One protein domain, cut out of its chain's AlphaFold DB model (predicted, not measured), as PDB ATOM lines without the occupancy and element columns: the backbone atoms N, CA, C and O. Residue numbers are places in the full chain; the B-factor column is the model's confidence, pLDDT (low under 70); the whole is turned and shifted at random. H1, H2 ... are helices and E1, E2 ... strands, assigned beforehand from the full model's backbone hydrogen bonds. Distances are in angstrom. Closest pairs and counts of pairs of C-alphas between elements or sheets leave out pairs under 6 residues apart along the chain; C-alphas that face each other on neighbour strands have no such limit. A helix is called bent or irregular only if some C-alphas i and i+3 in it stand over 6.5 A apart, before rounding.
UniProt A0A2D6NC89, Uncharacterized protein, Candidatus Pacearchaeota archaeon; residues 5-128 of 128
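This is residues 5 to 128 of the 128 residues of an uncharacterized protein of Candidatus Pacearchaeota archaeon (UniProt A0A2D6NC89). Two helical hairpins, H2 with H3 and H4 with H5, pack together into a core of four helices; the small strand hairpin E3 and E4 packs by E3 on H4, and a second one, E1 and E2, sits at one end of the core near H2 and H3. Past that end, residues 5 to 17, with H1, and residues 63 to 68 stick out. The printed part has 124 residues, with five named helices and four named strands in the order H1 H2 H3 E1 E2 H4 H5 E3 E4; both two-stranded sheets are antiparallel, and the class is mostly helix. The whole is only just compact, close to loose, with a radius of gyration of the C-alphas of 16.3 A, and its elongated outline spans 51 by 30 by 22 A.

Find C-alpha 114 at (135.474, 150.705, 121.293), where E3, residues 114 to 117, begins; E4, residues 120 to 123, ends at C-alpha 123 at (134.259, 153.457, 124.427). Before them look for H4, residues 77 to 90, 19.7 A long, and H5, residues 95 to 104, 14.3 A. H2, residues 20 to 35, measures 22.1 A and H3, residues 38 to 54, 23.7 A; H3 is irregular, with C-alphas 40 and 43 7.4 A apart. E1 is residues 56 to 58 and E2 residues 72 to 74. H1, residues 5 to 15, begins at (145.740, 132.693, 90.715) and is 16.8 A long.

Start at the hairpin E3 and E4, antiparallel at 146 degrees, where N 115 and O 122 are 2.8 A apart, within hydrogen-bond range. The closest C-alphas of H4 and E3, Cys 79 and Tyr 115, are 4.8 A apart. H4 and H5 touch as a hairpin, closest at C-alphas 85 and 98, 6.7 A, with a shallow tilt of 7 degrees, opposite ways. H3 touches H4 at a steep tilt of 47 degrees, opposite ways, closest at C-alphas 48 and 84, 5.9 A. H2 and H3 touch as a hairpin, closest at C-alphas 29 and 45, 6.9 A, with a shallow tilt of 13 degrees. H2 touches H5 with residues 28 to 35 alone, closest at C-alphas 28 and 104, 6.2 A; the tilt of 35.0 degrees is only just shallow. In the antiparallel hairpin E1 and E2, N 57 and O 73 are 2.8 A apart, within hydrogen-bond range; the closest C-alphas of H3 and E2, Ala 52 and Val 74, are 5.3 A apart. H1 touches no helix. Every O i to N i+4 pair is within hydrogen-bond range in H2, H4 and H5, against 10 of 13 in H3 and 3 of 7 in H1, where 2 of 8 O i to N i+3 pairs are.

The C-alphas of Asn 5 and Ser 39, the two farthest apart, are 53.8 A from each other. The printed part has no cut, and E1 to E2 is the long link, with 13 residues. The mean pLDDT of the printed part is 70.1, with residues 5 to 24, 38 to 40, 56 to 75 and 126 to 128 under 70.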
ATOM      1  N   ASN A   5     146.467 133.829  90.130       35.94
ATOM      2  CA  ASN A   5     145.740 132.693  90.715       35.94
ATOM      3  C   ASN A   5     145.282 132.915  92.165       35.94
ATOM      4  O   ASN A   5     144.355 132.248  92.603       35.94
ATOM      5  N   ASN A   6     145.878 133.861  92.900       32.56
ATOM      6  CA  ASN A   6     145.497 134.115  94.297       32.56
ATOM      7  C   ASN A   6     144.303 135.069  94.450       32.56
ATOM      8  O   ASN A   6     143.658 135.048  95.486       32.56
ATOM      9  N   LEU A   7     143.998 135.887  93.437       33.50
ATOM     10  CA  LEU A   7     142.866 136.826  93.478       33.50
ATOM     11  C   LEU A   7     141.516 136.137  93.233       33.50
ATOM     12  O   LEU A   7     140.492 136.591  93.734       33.50
ATOM     13  N   GLN A   8     141.526 135.030  92.490       36.66
ATOM     14  CA  GLN A   8     140.315 134.315  92.086       36.66
ATOM     15  C   GLN A   8     139.805 133.365  93.183       36.66
ATOM     16  O   GLN A   8     138.603 133.239  93.375       36.66
ATOM     17  N   GLN A   9     140.706 132.777  93.982       37.09
ATOM     18  CA  GLN A   9     140.307 132.022  95.176       37.09
ATOM     19  C   GLN A   9     139.795 132.926  96.301       37.09
ATOM     20  O   GLN A   9     138.914 132.517  97.047       37.09
ATOM     21  N   THR A  10     140.293 134.164  96.416       38.19
ATOM     22  CA  THR A  10     139.786 135.102  97.426       38.19
ATOM     23  C   THR A  10     138.367 135.583  97.130       38.19
ATOM     24  O   THR A  10     137.615 135.791  98.079       38.19
ATOM     25  N   SER A  11     137.978 135.726  95.855       34.97
ATOM     26  CA  SER A  11     136.647 136.220  95.474       34.97
ATOM     27  C   SER A  11     135.524 135.218  95.743       34.97
ATOM     28  O   SER A  11     134.459 135.628  96.183       34.97
ATOM     29  N   GLU A  12     135.760 133.914  95.565       35.84
ATOM     30  CA  GLU A  12     134.749 132.882  95.862       35.84
ATOM     31  C   GLU A  12     134.525 132.723  97.378       35.84
ATOM     32  O   GLU A  12     133.385 132.662  97.829       35.84
ATOM     33  N   THR A  13     135.584 132.791  98.200       39.56
ATOM     34  CA  THR A  13     135.454 132.818  99.676       39.56
ATOM     35  C   THR A  13     134.870 134.118 100.245       39.56
ATOM     36  O   THR A  13     134.497 134.160 101.418       39.56
ATOM     37  N   LEU A  14     134.837 135.197  99.454       34.38
ATOM     38  CA  LEU A  14     134.210 136.469  99.826       34.38
ATOM     39  C   LEU A  14     132.708 136.454  99.514       34.38
ATOM     40  O   LEU A  14     131.939 136.861 100.379       34.38
ATOM     41  N   TYR A  15     132.308 135.887  98.370       35.31
ATOM     42  CA  TYR A  15     130.909 135.782  97.930       35.31
ATOM     43  C   TYR A  15     130.026 134.988  98.906       35.31
ATOM     44  O   TYR A  15     128.903 135.385  99.201       35.31
ATOM     45  N   GLU A  16     130.538 133.900  99.493       40.12
ATOM     46  CA  GLU A  16     129.772 133.121 100.483       40.12
ATOM     47  C   GLU A  16     129.576 133.859 101.819       40.12
ATOM     48  O   GLU A  16     128.716 133.480 102.608       40.12
ATOM     49  N   ARG A  17     130.332 134.938 102.084       40.38
ATOM     50  CA  ARG A  17     130.180 135.766 103.293       40.38
ATOM     51  C   ARG A  17     129.212 136.938 103.130       40.38
ATOM     52  O   ARG A  17     129.008 137.687 104.086       40.38
ATOM     53  N   GLU A  18     128.646 137.131 101.941       43.88
ATOM     54  CA  GLU A  18     128.041 138.406 101.538       43.88
ATOM     55  C   GLU A  18     126.522 138.505 101.727       43.88
ATOM     56  O   GLU A  18     126.001 139.609 101.755       43.88
ATOM     57  N   THR A  19     125.824 137.419 102.057       45.19
ATOM     58  CA  THR A  19     124.388 137.436 102.442       45.19
ATOM     59  C   THR A  19     124.167 137.322 103.957       45.19
ATOM     60  O   THR A  19     123.042 137.293 104.447       45.19
ATOM     61  N   ILE A  20     125.256 137.237 104.721       48.72
ATOM     62  CA  ILE A  20     125.240 136.682 106.074       48.72
ATOM     63  C   ILE A  20     124.688 137.670 107.117       48.72
ATOM     64  O   ILE A  20     123.970 137.262 108.015       48.72
ATOM     65  N   VAL A  21     124.942 138.976 106.993       52.91
ATOM     66  CA  VAL A  21     124.749 139.897 108.132       52.91
ATOM     67  C   VAL A  21     123.290 140.312 108.359       52.91
ATOM     68  O   VAL A  21     122.880 140.411 109.508       52.91
ATOM     69  N   GLU A  22     122.484 140.556 107.320       56.19
ATOM     70  CA  GLU A  22     121.059 140.880 107.532       56.19
ATOM     71  C   GLU A  22     120.288 139.673 108.076       56.19
ATOM     72  O   GLU A  22     119.551 139.818 109.049       56.19
ATOM     73  N   HIS A  23     120.526 138.480 107.519       61.31
ATOM     74  CA  HIS A  23     119.947 137.240 108.040       61.31
ATOM     75  C   HIS A  23     120.443 136.935 109.461       61.31
ATOM     76  O   HIS A  23     119.624 136.638 110.324       61.31
ATOM     77  N   GLU A  24     121.734 137.118 109.762       67.62
ATOM     78  CA  GLU A  24     122.261 136.972 111.129       67.62
ATOM     79  C   GLU A  24     121.607 137.960 112.106       67.62
ATOM     80  O   GLU A  24     121.305 137.602 113.242       67.62
ATOM     81  N   VAL A  25     121.377 139.216 111.701       72.69
ATOM     82  CA  VAL A  25     120.717 140.216 112.559       72.69
ATOM     83  C   VAL A  25     119.267 139.836 112.830       72.69
ATOM     84  O   VAL A  25     118.811 139.975 113.967       72.69
ATOM     85  N   GLU A  26     118.542 139.364 111.819       76.75
ATOM     86  CA  GLU A  26     117.172 138.893 111.998       76.75
ATOM     87  C   GLU A  26     117.109 137.660 112.902       76.75
ATOM     88  O   GLU A  26     116.337 137.671 113.861       76.75
ATOM     89  N   GLU A  27     117.958 136.652 112.680       79.75
ATOM     90  CA  GLU A  27     118.057 135.457 113.532       79.75
ATOM     91  C   GLU A  27     118.378 135.820 114.987       79.75
ATOM     92  O   GLU A  27     117.689 135.375 115.905       79.75
ATOM     93  N   MET A  28     119.344 136.715 115.213       81.81
ATOM     94  CA  MET A  28     119.663 137.205 116.558       81.81
ATOM     95  C   MET A  28     118.472 137.913 117.209       81.81
ATOM     96  O   MET A  28     118.216 137.733 118.399       81.81
ATOM     97  N   ILE A  29     117.722 138.722 116.455       83.19
ATOM     98  CA  ILE A  29     116.515 139.381 116.970       83.19
ATOM     99  C   ILE A  29     115.454 138.342 117.345       83.19
ATOM    100  O   ILE A  29     114.840 138.480 118.404       83.19
ATOM    101  N   TYR A  30     115.254 137.309 116.525       83.88
ATOM    102  CA  TYR A  30     114.345 136.209 116.845       83.88
ATOM    103  C   TYR A  30     114.762 135.478 118.122       83.88
ATOM    104  O   TYR A  30     113.923 135.288 118.999       83.88
ATOM    105  N   GLU A  31     116.044 135.150 118.284       84.25
ATOM    106  CA  GLU A  31     116.537 134.502 119.503       84.25
ATOM    107  C   GLU A  31     116.362 135.372 120.752       84.25
ATOM    108  O   GLU A  31     115.967 134.874 121.808       84.25
ATOM    109  N   ILE A  32     116.628 136.680 120.649       82.81
ATOM    110  CA  ILE A  32     116.399 137.620 121.754       82.81
ATOM    111  C   ILE A  32     114.923 137.593 122.145       82.81
ATOM    112  O   ILE A  32     114.606 137.543 123.331       82.81
ATOM    113  N   LEU A  33     114.018 137.616 121.167       83.50
ATOM    114  CA  LEU A  33     112.574 137.596 121.391       83.50
ATOM    115  C   LEU A  33     112.075 136.269 121.971       83.50
ATOM    116  O   LEU A  33     111.173 136.286 122.801       83.50
ATOM    117  N   GLU A  34     112.653 135.140 121.570       84.19
ATOM    118  CA  GLU A  34     112.311 133.820 122.114       84.19
ATOM    119  C   GLU A  34     112.760 133.674 123.575       84.19
ATOM    120  O   GLU A  34     112.056 133.094 124.401       84.19
ATOM    121  N   LYS A  35     113.927 134.234 123.910       82.75
ATOM    122  CA  LYS A  35     114.555 134.109 125.231       82.75
ATOM    123  C   LYS A  35     114.160 135.220 126.214       82.75
ATOM    124  O   LYS A  35     114.611 135.189 127.360       82.75
ATOM    125  N   SER A  36     113.348 136.202 125.809       78.31
ATOM    126  CA  SER A  36     112.983 137.358 126.645       78.31
ATOM    127  C   SER A  36     111.494 137.715 126.616       78.31
ATOM    128  O   SER A  36     110.740 137.292 125.746       78.31
ATOM    129  N   ASP A  37     111.054 138.525 127.583       76.19
ATOM    130  CA  ASP A  37     109.696 139.075 127.591       76.19
ATOM    131  C   ASP A  37     109.555 140.172 126.521       76.19
ATOM    132  O   ASP A  37     110.123 141.262 126.640       76.19
ATOM    133  N   TRP A  38     108.752 139.893 125.490       64.56
ATOM    134  CA  TRP A  38     108.484 140.786 124.356       64.56
ATOM    135  C   TRP A  38     108.136 142.224 124.772       64.56
ATOM    136  O   TRP A  38     108.510 143.182 124.088       64.56
ATOM    137  N   SER A  39     107.424 142.398 125.892       65.50
ATOM    138  CA  SER A  39     106.972 143.713 126.366       65.50
ATOM    139  C   SER A  39     108.124 144.641 126.777       65.50
ATOM    140  O   SER A  39     107.989 145.866 126.701       65.50
ATOM    141  N   VAL A  40     109.271 144.067 127.142       65.00
ATOM    142  CA  VAL A  40     110.480 144.768 127.596       65.00
ATOM    143  C   VAL A  40     111.464 144.992 126.434       65.00
ATOM    144  O   VAL A  40     112.184 145.992 126.403       65.00
ATOM    145  N   SER A  41     111.445 144.116 125.427       71.88
ATOM    146  CA  SER A  41     112.475 144.026 124.379       71.88
ATOM    147  C   SER A  41     112.232 144.919 123.155       71.88
ATOM    148  O   SER A  41     113.166 145.190 122.399       71.88
ATOM    149  N   GLY A  42     111.010 145.429 122.949       78.81
ATOM    150  CA  GLY A  42     110.646 146.160 121.723       78.81
ATOM    151  C   GLY A  42     111.505 147.403 121.440       78.81
ATOM    152  O   GLY A  42     112.033 147.554 120.340       78.81
ATOM    153  N   LYS A  43     111.728 148.263 122.447       83.94
ATOM    154  CA  LYS A  43     112.565 149.471 122.290       83.94
ATOM    155  C   LYS A  43     114.027 149.139 121.998       83.94
ATOM    156  O   LYS A  43     114.676 149.851 121.239       83.94
ATOM    157  N   LEU A  44     114.542 148.073 122.605       87.06
ATOM    158  CA  LEU A  44     115.909 147.621 122.380       87.06
ATOM    159  C   LEU A  44     116.081 147.110 120.946       87.06
ATOM    160  O   LEU A  44     117.040 147.483 120.276       87.06
ATOM    161  N   ILE A  45     115.135 146.307 120.462       86.31
ATOM    162  CA  ILE A  45     115.154 145.771 119.097       86.31
ATOM    163  C   ILE A  45     115.109 146.899 118.070       86.31
ATOM    164  O   ILE A  45     115.870 146.871 117.102       86.31
ATOM    165  N   ASP A  46     114.287 147.922 118.301       86.56
ATOM    166  CA  ASP A  46     114.259 149.102 117.439       86.56
ATOM    167  C   ASP A  46     115.623 149.801 117.379       86.56
ATOM    168  O   ASP A  46     116.049 150.230 116.306       86.56
ATOM    169  N   GLU A  47     116.336 149.911 118.502       87.44
ATOM    170  CA  GLU A  47     117.678 150.500 118.523       87.44
ATOM    171  C   GLU A  47     118.721 149.608 117.838       87.44
ATOM    172  O   GLU A  47     119.531 150.125 117.068       87.44
ATOM    173  N   ILE A  48     118.661 148.285 118.016       86.94
ATOM    174  CA  ILE A  48     119.521 147.316 117.312       86.94
ATOM    175  C   ILE A  48     119.322 147.440 115.796       86.94
ATOM    176  O   ILE A  48     120.297 147.627 115.065       86.94
ATOM    177  N   LYS A  49     118.069 147.437 115.320       83.25
ATOM    178  CA  LYS A  49     117.732 147.609 113.897       83.25
ATOM    179  C   LYS A  49     118.187 148.964 113.363       83.25
ATOM    180  O   LYS A  49     118.819 149.045 112.312       83.25
ATOM    181  N   LYS A  50     117.917 150.056 114.091       83.50
ATOM    182  CA  LYS A  50     118.381 151.399 113.704       83.50
ATOM    183  C   LYS A  50     119.896 151.461 113.624       83.50
ATOM    184  O   LYS A  50     120.416 152.137 112.741       83.50
ATOM    185  N   TYR A  51     120.601 150.840 114.561       84.62
ATOM    186  CA  TYR A  51     122.051 150.830 114.564       84.62
ATOM    187  C   TYR A  51     122.592 150.030 113.386       84.62
ATOM    188  O   TYR A  51     123.436 150.571 112.672       84.62
ATOM    189  N   ALA A  52     122.066 148.826 113.144       80.06
ATOM    190  CA  ALA A  52     122.402 148.004 111.987       80.06
ATOM    191  C   ALA A  52     122.235 148.801 110.682       80.06
ATOM    192  O   ALA A  52     123.201 148.962 109.943       80.06
ATOM    193  N   ASN A  53     121.081 149.442 110.488       75.69
ATOM    194  CA  ASN A  53     120.783 150.241 109.293       75.69
ATOM    195  C   ASN A  53     121.608 151.534 109.167       75.69
ATOM    196  O   ASN A  53     121.778 152.058 108.074       75.69
ATOM    197  N   LYS A  54     122.060 152.126 110.280       73.56
ATOM    198  CA  LYS A  54     122.852 153.376 110.271       73.56
ATOM    199  C   LYS A  54     124.347 153.136 110.123       73.56
ATOM    200  O   LYS A  54     125.062 154.052 109.727       73.56
ATOM    201  N   ASN A  55     124.806 151.976 110.572       70.06
ATOM    202  CA  ASN A  55     126.207 151.564 110.574       70.06
ATOM    203  C   ASN A  55     126.481 150.532 109.499       70.06
ATOM    204  O   ASN A  55     127.565 149.947 109.475       70.06
ATOM    205  N   SER A  56     125.494 150.289 108.650       63.88
ATOM    206  CA  SER A  56     125.705 149.539 107.456       63.88
ATOM    207  C   SER A  56     126.485 150.375 106.460       63.88
ATOM    208  O   SER A  56     126.062 151.430 105.991       63.88
ATOM    209  N   PHE A  57     127.685 149.903 106.173       56.78
ATOM    210  CA  PHE A  57     128.433 150.344 105.026       56.78
ATOM    211  C   PHE A  57     127.831 149.628 103.823       56.78
ATOM    212  O   PHE A  57     127.829 148.397 103.750       56.78
ATOM    213  N   VAL A  58     127.285 150.407 102.891       46.47
ATOM    214  CA  VAL A  58     127.020 149.904 101.547       46.47
ATOM    215  C   VAL A  58     128.391 149.645 100.942       46.47
ATOM    216  O   VAL A  58     129.151 150.581 100.690       46.47
ATOM    217  N   PHE A  59     128.752 148.376 100.799       44.31
ATOM    218  CA  PHE A  59     129.870 148.027  99.942       44.31
ATOM    219  C   PHE A  59     129.289 147.950  98.537       44.31
ATOM    220  O   PHE A  59     128.500 147.055  98.255       44.31
ATOM    221  N   ASP A  60     129.648 148.904  97.678       38.34
ATOM    222  CA  ASP A  60     129.395 148.781  96.246       38.34
ATOM    223  C   ASP A  60     130.187 147.569  95.731       38.34
ATOM    224  O   ASP A  60     131.373 147.676  95.400       38.34
ATOM    225  N   SER A  61     129.555 146.400  95.637       42.84
ATOM    226  CA  SER A  61     129.964 145.422  94.636       42.84
ATOM    227  C   SER A  61     129.504 145.967  93.287       42.84
ATOM    228  O   SER A  61     128.392 145.722  92.829       42.84
ATOM    229  N   TYR A  62     130.352 146.780  92.657       37.38
ATOM    230  CA  TYR A  62     130.196 147.122  91.248       37.38
ATOM    231  C   TYR A  62     130.350 145.844  90.402       37.38
ATOM    232  O   TYR A  62     131.440 145.526  89.932       37.38
ATOM    233  N   SER A  63     129.240 145.160  90.148       36.06
ATOM    234  CA  SER A  63     128.962 144.467  88.890       36.06
ATOM    235  C   SER A  63     127.730 145.134  88.284       36.06
ATOM    236  O   SER A  63     126.590 144.733  88.479       36.06
ATOM    237  N   ILE A  64     127.967 146.212  87.527       43.50
ATOM    238  CA  ILE A  64     127.009 146.667  86.516       43.50
ATOM    239  C   ILE A  64     126.947 145.532  85.501       43.50
ATOM    240  O   ILE A  64     127.790 145.502  84.619       43.50
ATOM    241  N   HIS A  65     126.054 144.570  85.689       40.62
ATOM    242  CA  HIS A  65     125.361 143.798  84.661       40.62
ATOM    243  C   HIS A  65     124.410 142.839  85.389       40.62
ATOM    244  O   HIS A  65     124.851 141.948  86.095       40.62
ATOM    245  N   ASP A  66     123.112 143.061  85.178       44.06
ATOM    246  CA  ASP A  66     122.007 142.149  85.490       44.06
ATOM    247  C   ASP A  66     121.621 141.974  86.976       44.06
ATOM    248  O   ASP A  66     122.022 141.032  87.632       44.06
ATOM    249  N   ASN A  67     120.701 142.821  87.466       48.38
ATOM    250  CA  ASN A  67     119.792 142.526  88.594       48.38
ATOM    251  C   ASN A  67     120.410 142.001  89.918       48.38
ATOM    252  O   ASN A  67     119.818 141.116  90.532       48.38
ATOM    253  N   GLU A  68     121.538 142.534  90.393       42.78
ATOM    254  CA  GLU A  68     122.164 142.048  91.638       42.78
ATOM    255  C   GLU A  68     121.899 142.931  92.871       42.78
ATOM    256  O   GLU A  68     121.888 144.164  92.809       42.78
ATOM    257  N   ASP A  69     121.654 142.238  93.987       47.91
ATOM    258  CA  ASP A  69     121.265 142.743  95.301       47.91
ATOM    259  C   ASP A  69     122.300 143.699  95.913       47.91
ATOM    260  O   ASP A  69     123.494 143.411  95.998       47.91
ATOM    261  N   VAL A  70     121.824 144.837  96.421       44.06
ATOM    262  CA  VAL A  70     122.648 145.779  97.190       44.06
ATOM    263  C   VAL A  70     122.931 145.171  98.565       44.06
ATOM    264  O   VAL A  70     122.052 145.144  99.423       44.06
ATOM    265  N   THR A  71     124.160 144.709  98.807       42.91
ATOM    266  CA  THR A  71     124.550 144.191 100.126       42.91
ATOM    267  C   THR A  71     124.871 145.319 101.110       42.91
ATOM    268  O   THR A  71     125.864 146.044 100.998       42.91
ATOM    269  N   VAL A  72     124.046 145.427 102.145       43.75
ATOM    270  CA  VAL A  72     124.157 146.406 103.227       43.75
ATOM    271  C   VAL A  72     124.926 145.761 104.400       43.75
ATOM    272  O   VAL A  72     124.356 145.011 105.185       43.75
ATOM    273  N   LYS A  73     126.243 146.002 104.550       49.06
ATOM    274  CA  LYS A  73     127.052 145.367 105.623       49.06
ATOM    275  C   LYS A  73     127.098 146.233 106.881       49.06
ATOM    276  O   LYS A  73     127.792 147.245 106.886       49.06
ATOM    277  N   VAL A  74     126.445 145.831 107.979       56.91
ATOM    278  CA  VAL A  74     126.667 146.424 109.322       56.91
ATOM    279  C   VAL A  74     128.163 146.403 109.658       56.91
ATOM    280  O   VAL A  74     128.833 145.419 109.359       56.91
ATOM    281  N   CYS A  75     128.683 147.453 110.309       62.84
ATOM    282  CA  CYS A  75     130.092 147.581 110.711       62.84
ATOM    283  C   CYS A  75     130.736 146.258 111.176       62.84
ATOM    284  O   CYS A  75     131.797 145.906 110.664       62.84
ATOM    285  N   CYS A  76     130.100 145.545 112.119       76.06
ATOM    286  CA  CYS A  76     130.323 144.131 112.459       76.06
ATOM    287  C   CYS A  76     129.416 143.703 113.635       76.06
ATOM    288  O   CYS A  76     128.907 144.546 114.383       76.06
ATOM    289  N   ILE A  77     129.300 142.392 113.874       80.94
ATOM    290  CA  ILE A  77     128.547 141.821 115.007       80.94
ATOM    291  C   ILE A  77     129.095 142.235 116.386       80.94
ATOM    292  O   ILE A  77     128.323 142.474 117.310       80.94
ATOM    293  N   LYS A  78     130.416 142.428 116.525       85.81
ATOM    294  CA  LYS A  78     131.040 142.887 117.783       85.81
ATOM    295  C   LYS A  78     130.587 144.297 118.162       85.81
ATOM    296  O   LYS A  78     130.331 144.588 119.331       85.81
ATOM    297  N   CYS A  79     130.481 145.184 117.173       85.44
ATOM    298  CA  CYS A  79     129.986 146.542 117.368       85.44
ATOM    299  C   CYS A  79     128.471 146.564 117.617       85.44
ATOM    300  O   CYS A  79     128.004 147.354 118.437       85.44
ATOM    301  N   LEU A  80     127.722 145.657 116.981       86.62
ATOM    302  CA  LEU A  80     126.295 145.468 117.239       86.62
ATOM    303  C   LEU A  80     126.035 144.999 118.679       86.62
ATOM    304  O   LEU A  80     125.217 145.611 119.363       86.62
ATOM    305  N   LYS A  81     126.797 144.010 119.175       90.00
ATOM    306  CA  LYS A  81     126.777 143.570 120.583       90.00
ATOM    307  C   LYS A  81     127.018 144.737 121.533       90.00
ATOM    308  O   LYS A  81     126.246 144.957 122.461       90.00
ATOM    309  N   ALA A  82     128.084 145.501 121.294       91.25
ATOM    310  CA  ALA A  82     128.422 146.654 122.122       91.25
ATOM    311  C   ALA A  82     127.294 147.691 122.151       91.25
ATOM    312  O   ALA A  82     126.943 148.181 123.222       91.25
ATOM    313  N   HIS A  83     126.679 147.976 121.003       90.12
ATOM    314  CA  HIS A  83     125.542 148.882 120.944       90.12
ATOM    315  C   HIS A  83     124.304 148.337 121.669       90.12
ATOM    316  O   HIS A  83     123.661 149.078 122.412       90.12
ATOM    317  N   ALA A  84     123.982 147.055 121.485       90.31
ATOM    318  CA  ALA A  84     122.848 146.408 122.136       90.31
ATOM    319  C   ALA A  84     122.985 146.449 123.666       90.31
ATOM    320  O   ALA A  84     122.059 146.872 124.355       90.31
ATOM    321  N   LEU A  85     124.163 146.106 124.195       91.69
ATOM    322  CA  LEU A  85     124.448 146.171 125.630       91.69
ATOM    323  C   LEU A  85     124.391 147.609 126.162       91.69
ATOM    324  O   LEU A  85     123.799 147.853 127.214       91.69
ATOM    325  N   ALA A  86     124.934 148.575 125.413       90.31
ATOM    326  CA  ALA A  86     124.852 149.993 125.760       90.31
ATOM    327  C   ALA A  86     123.400 150.457 125.921       90.31
ATOM    328  O   ALA A  86     123.046 151.102 126.909       90.31
ATOM    329  N   LYS A  87     122.548 150.101 124.955       90.56
ATOM    330  CA  LYS A  87     121.136 150.485 124.949       90.56
ATOM    331  C   LYS A  87     120.308 149.739 125.976       90.56
ATOM    332  O   LYS A  87     119.435 150.356 126.575       90.56
ATOM    333  N   ALA A  88     120.600 148.469 126.235       89.50
ATOM    334  CA  ALA A  88     119.946 147.729 127.306       89.50
ATOM    335  C   ALA A  88     120.190 148.388 128.672       89.50
ATOM    336  O   ALA A  88     119.254 148.550 129.449       89.50
ATOM    337  N   LYS A  89     121.419 148.851 128.929       87.44
ATOM    338  CA  LYS A  89     121.745 149.591 130.152       87.44
ATOM    339  C   LYS A  89     121.082 150.971 130.205       87.44
ATOM    340  O   LYS A  89     120.522 151.324 131.234       87.44
ATOM    341  N   GLU A  90     121.116 151.738 129.113       88.38
ATOM    342  CA  GLU A  90     120.463 153.060 129.025       88.38
ATOM    343  C   GLU A  90     118.946 152.983 129.259       88.38
ATOM    344  O   GLU A  90     118.360 153.888 129.846       88.38
ATOM    345  N   LEU A  91     118.317 151.895 128.814       88.00
ATOM    346  CA  LEU A  91     116.895 151.616 129.012       88.00
ATOM    347  C   LEU A  91     116.583 150.977 130.377       88.00
ATOM    348  O   LEU A  91     115.432 150.611 130.607       88.00
ATOM    349  N   GLU A  92     117.584 150.832 131.254       88.00
ATOM    350  CA  GLU A  92     117.476 150.205 132.581       88.00
ATOM    351  C   GLU A  92     116.846 148.802 132.528       88.00
ATOM    352  O   GLU A  92     116.057 148.410 133.392       88.00
ATOM    353  N   LEU A  93     117.176 148.033 131.485       85.31
ATOM    354  CA  LEU A  93     116.638 146.688 131.310       85.31
ATOM    355  C   LEU A  93     117.230 145.731 132.347       85.31
ATOM    356  O   LEU A  93     118.353 145.898 132.827       85.31
ATOM    357  N   ASN A  94     116.449 144.710 132.698       84.50
ATOM    358  CA  ASN A  94     116.835 143.757 133.729       84.50
ATOM    359  C   ASN A  94     118.084 142.942 133.339       84.50
ATOM    360  O   ASN A  94     118.446 142.792 132.170       84.50
ATOM    361  N   SER A  95     118.741 142.380 134.355       85.25
ATOM    362  CA  SER A  95     119.945 141.562 134.184       85.25
ATOM    363  C   SER A  95     119.714 140.302 133.348       85.25
ATOM    364  O   SER A  95     120.651 139.817 132.719       85.25
ATOM    365  N   ASP A  96     118.487 139.773 133.322       86.44
ATOM    366  CA  ASP A  96     118.155 138.596 132.517       86.44
ATOM    367  C   ASP A  96     118.270 138.896 131.020       86.44
ATOM    368  O   ASP A  96     118.894 138.123 130.297       86.44
ATOM    369  N   LEU A  97     117.757 140.039 130.556       86.06
ATOM    370  CA  LEU A  97     117.875 140.438 129.154       86.06
ATOM    371  C   LEU A  97     119.328 140.739 128.768       86.06
ATOM    372  O   LEU A  97     119.749 140.396 127.667       86.06
ATOM    373  N   ILE A  98     120.119 141.320 129.675       87.56
ATOM    374  CA  ILE A  98     121.561 141.508 129.451       87.56
ATOM    375  C   ILE A  98     122.250 140.154 129.238       87.56
ATOM    376  O   ILE A  98     123.009 140.011 128.282       87.56
ATOM    377  N   ARG A  99     121.935 139.142 130.059       89.50
ATOM    378  CA  ARG A  99     122.462 137.782 129.878       89.50
ATOM    379  C   ARG A  99     122.040 137.185 128.533       89.50
ATOM    380  O   ARG A  99     122.886 136.629 127.842       89.50
ATOM    381  N   VAL A 100     120.777 137.349 128.126       89.38
ATOM    382  CA  VAL A 100     120.310 136.890 126.803       89.38
ATOM    383  C   VAL A 100     121.126 137.532 125.682       89.38
ATOM    384  O   VAL A 100     121.550 136.841 124.763       89.38
ATOM    385  N   LEU A 101     121.395 138.837 125.757       88.81
ATOM    386  CA  LEU A 101     122.233 139.515 124.765       88.81
ATOM    387  C   LEU A 101     123.659 138.960 124.751       88.81
ATOM    388  O   LEU A 101     124.233 138.777 123.683       88.81
ATOM    389  N   GLU A 102     124.250 138.688 125.911       90.25
ATOM    390  CA  GLU A 102     125.587 138.094 125.973       90.25
ATOM    391  C   GLU A 102     125.642 136.683 125.377       90.25
ATOM    392  O   GLU A 102     126.640 136.355 124.733       90.25
ATOM    393  N   GLU A 103     124.583 135.889 125.553       89.88
ATOM    394  CA  GLU A 103     124.439 134.544 124.986       89.88
ATOM    395  C   GLU A 103     124.220 134.571 123.468       89.88
ATOM    396  O   GLU A 103     124.897 133.845 122.741       89.88
ATOM    397  N   VAL A 104     123.299 135.414 122.989       87.62
ATOM    398  CA  VAL A 104     122.975 135.544 121.558       87.62
ATOM    399  C   VAL A 104     124.167 136.115 120.798       87.62
ATOM    400  O   VAL A 104     124.603 135.568 119.787       87.62
ATOM    401  N   PHE A 105     124.768 137.186 121.315       86.38
ATOM    402  CA  PHE A 105     125.987 137.740 120.743       86.38
ATOM    403  C   PHE A 105     127.210 136.995 121.284       86.38
ATOM    404  O   PHE A 105     127.972 137.529 122.099       86.38
ATOM    405  N   ASN A 106     127.442 135.780 120.788       84.94
ATOM    406  CA  ASN A 106     128.585 134.936 121.146       84.94
ATOM    407  C   ASN A 106     129.914 135.427 120.520       84.94
ATOM    408  O   ASN A 106     130.579 134.740 119.745       84.94
ATOM    409  N   CYS A 107     130.286 136.672 120.808       83.81
ATOM    410  CA  CYS A 107     131.510 137.319 120.348       83.81
ATOM    411  C   CYS A 107     132.002 138.368 121.361       83.81
ATOM    412  O   CYS A 107     131.315 138.689 122.336       83.81
ATOM    413  N   ASP A 108     133.197 138.920 121.135       86.81
ATOM    414  CA  ASP A 108     133.705 140.031 121.947       86.81
ATOM    415  C   ASP A 108     132.841 141.294 121.799       86.81
ATOM    416  O   ASP A 108     132.262 141.564 120.746       86.81
ATOM    417  N   THR A 109     132.825 142.121 122.842       90.25
ATOM    418  CA  THR A 109     132.130 143.410 122.839       90.25
ATOM    419  C   THR A 109     133.012 144.496 122.216       90.25
ATOM    420  O   THR A 109     133.934 145.008 122.853       90.25
ATOM    421  N   GLY A 110     132.710 144.874 120.973       86.25
ATOM    422  CA  GLY A 110     133.449 145.889 120.220       86.25
ATOM    423  C   GLY A 110     134.854 145.453 119.772       86.25
ATOM    424  O   GLY A 110     135.216 144.278 119.778       86.25
ATOM    425  N   HIS A 111     135.658 146.430 119.355       80.44
ATOM    426  CA  HIS A 111     137.043 146.296 118.914       80.44
ATOM    427  C   HIS A 111     137.958 147.168 119.772       80.44
ATOM    428  O   HIS A 111     137.799 148.385 119.820       80.44
ATOM    429  N   ASN A 112     138.947 146.551 120.427       84.00
ATOM    430  CA  ASN A 112     139.963 147.251 121.225       84.00
ATOM    431  C   ASN A 112     139.371 148.202 122.286       84.00
ATOM    432  O   ASN A 112     139.925 149.268 122.544       84.00
ATOM    433  N   GLY A 113     138.226 147.836 122.871       83.19
ATOM    434  CA  GLY A 113     137.524 148.660 123.858       83.19
ATOM    435  C   GLY A 113     136.630 149.755 123.268       83.19
ATOM    436  O   GLY A 113     136.160 150.601 124.023       83.19
ATOM    437  N   TYR A 114     136.363 149.749 121.959       84.44
ATOM    438  CA  TYR A 114     135.474 150.705 121.293       84.44
ATOM    439  C   TYR A 114     134.447 150.008 120.401       84.44
ATOM    440  O   TYR A 114     134.678 148.906 119.918       84.44
ATOM    441  N   TYR A 115     133.336 150.671 120.106       85.81
ATOM    442  CA  TYR A 115     132.479 150.315 118.978       85.81
ATOM    443  C   TYR A 115     132.207 151.541 118.115       85.81
ATOM    444  O   TYR A 115     132.234 152.679 118.590       85.81
ATOM    445  N   LEU A 116     131.990 151.314 116.825       78.38
ATOM    446  CA  LEU A 116     131.763 152.390 115.873       78.38
ATOM    447  C   LEU A 116     130.276 152.745 115.835       78.38
ATOM    448  O   LEU A 116     129.442 151.862 115.721       78.38
ATOM    449  N   ASN A 117     129.917 154.018 115.918       78.19
ATOM    450  CA  ASN A 117     128.570 154.495 115.629       78.19
ATOM    451  C   ASN A 117     128.651 155.652 114.630       78.19
ATOM    452  O   ASN A 117     128.956 156.791 114.994       78.19
ATOM    453  N   ARG A 118     128.391 155.345 113.361       73.44
ATOM    454  CA  ARG A 118     128.694 156.150 112.180       73.44
ATOM    455  C   ARG A 118     130.193 156.425 112.110       73.44
ATOM    456  O   ARG A 118     130.985 155.503 112.023       73.44
ATOM    457  N   GLU A 119     130.587 157.684 112.206       71.38
ATOM    458  CA  GLU A 119     131.987 158.116 112.176       71.38
ATOM    459  C   GLU A 119     132.572 158.292 113.588       71.38
ATOM    460  O   GLU A 119     133.685 158.789 113.750       71.38
ATOM    461  N   LYS A 120     131.823 157.924 114.637       77.19
ATOM    462  CA  LYS A 120     132.244 158.104 116.031       77.19
ATOM    463  C   LYS A 120     132.643 156.778 116.657       77.19
ATOM    464  O   LYS A 120     131.825 155.871 116.750       77.19
ATOM    465  N   ALA A 121     133.871 156.696 117.156       82.12
ATOM    466  CA  ALA A 121     134.279 155.621 118.052       82.12
ATOM    467  C   ALA A 121     133.779 155.921 119.475       82.12
ATOM    468  O   ALA A 121     134.062 156.987 120.023       82.12
ATOM    469  N   ILE A 122     133.034 154.990 120.065       84.44
ATOM    470  CA  ILE A 122     132.481 155.085 121.422       84.44
ATOM    471  C   ILE A 122     133.173 154.038 122.293       84.44
ATOM    472  O   ILE A 122     133.323 152.899 121.855       84.44
ATOM    473  N   LYS A 123     133.609 154.400 123.505       86.62
ATOM    474  CA  LYS A 123     134.259 153.457 124.427       86.62
ATOM    475  C   LYS A 123     133.250 152.463 124.996       86.62
ATOM    476  O   LYS A 123     132.163 152.834 125.420       86.62
ATOM    477  N   VAL A 124     133.653 151.200 125.065       84.38
ATOM    478  CA  VAL A 124     132.902 150.110 125.708       84.38
ATOM    479  C   VAL A 124     132.946 150.238 127.235       84.38
ATOM    480  O   VAL A 124     132.040 149.789 127.921       84.38
ATOM    481  N   GLU A 125     133.981 150.866 127.789       75.75
ATOM    482  CA  GLU A 125     134.115 151.086 129.237       75.75
ATOM    483  C   GLU A 125     133.052 152.037 129.791       75.75
ATOM    484  O   GLU A 125     132.605 151.841 130.915       75.75
ATOM    485  N   ASP A 126     132.568 152.977 128.973       63.12
ATOM    486  CA  ASP A 126     131.443 153.856 129.319       63.12
ATOM    487  C   ASP A 126     130.119 153.068 129.454       63.12
ATOM    488  O   ASP A 126     129.103 153.608 129.888       63.12
ATOM    489  N   LEU A 127     130.126 151.780 129.085       61.44
ATOM    490  CA  LEU A 127     128.998 150.860 129.218       61.44
ATOM    491  C   LEU A 127     129.039 150.065 130.531       61.44
ATOM    492  O   LEU A 127     128.013 149.494 130.898       61.44
ATOM    493  N   LYS A 128     130.172 150.020 131.250       49.59
ATOM    494  CA  LYS A 128     130.328 149.263 132.510       49.59
ATOM    495  C   LYS A 128     129.764 150.005 133.712       49.59
ATOM    496  O   LYS A 128     129.832 151.248 133.761       49.59
TER     497      LYS A 128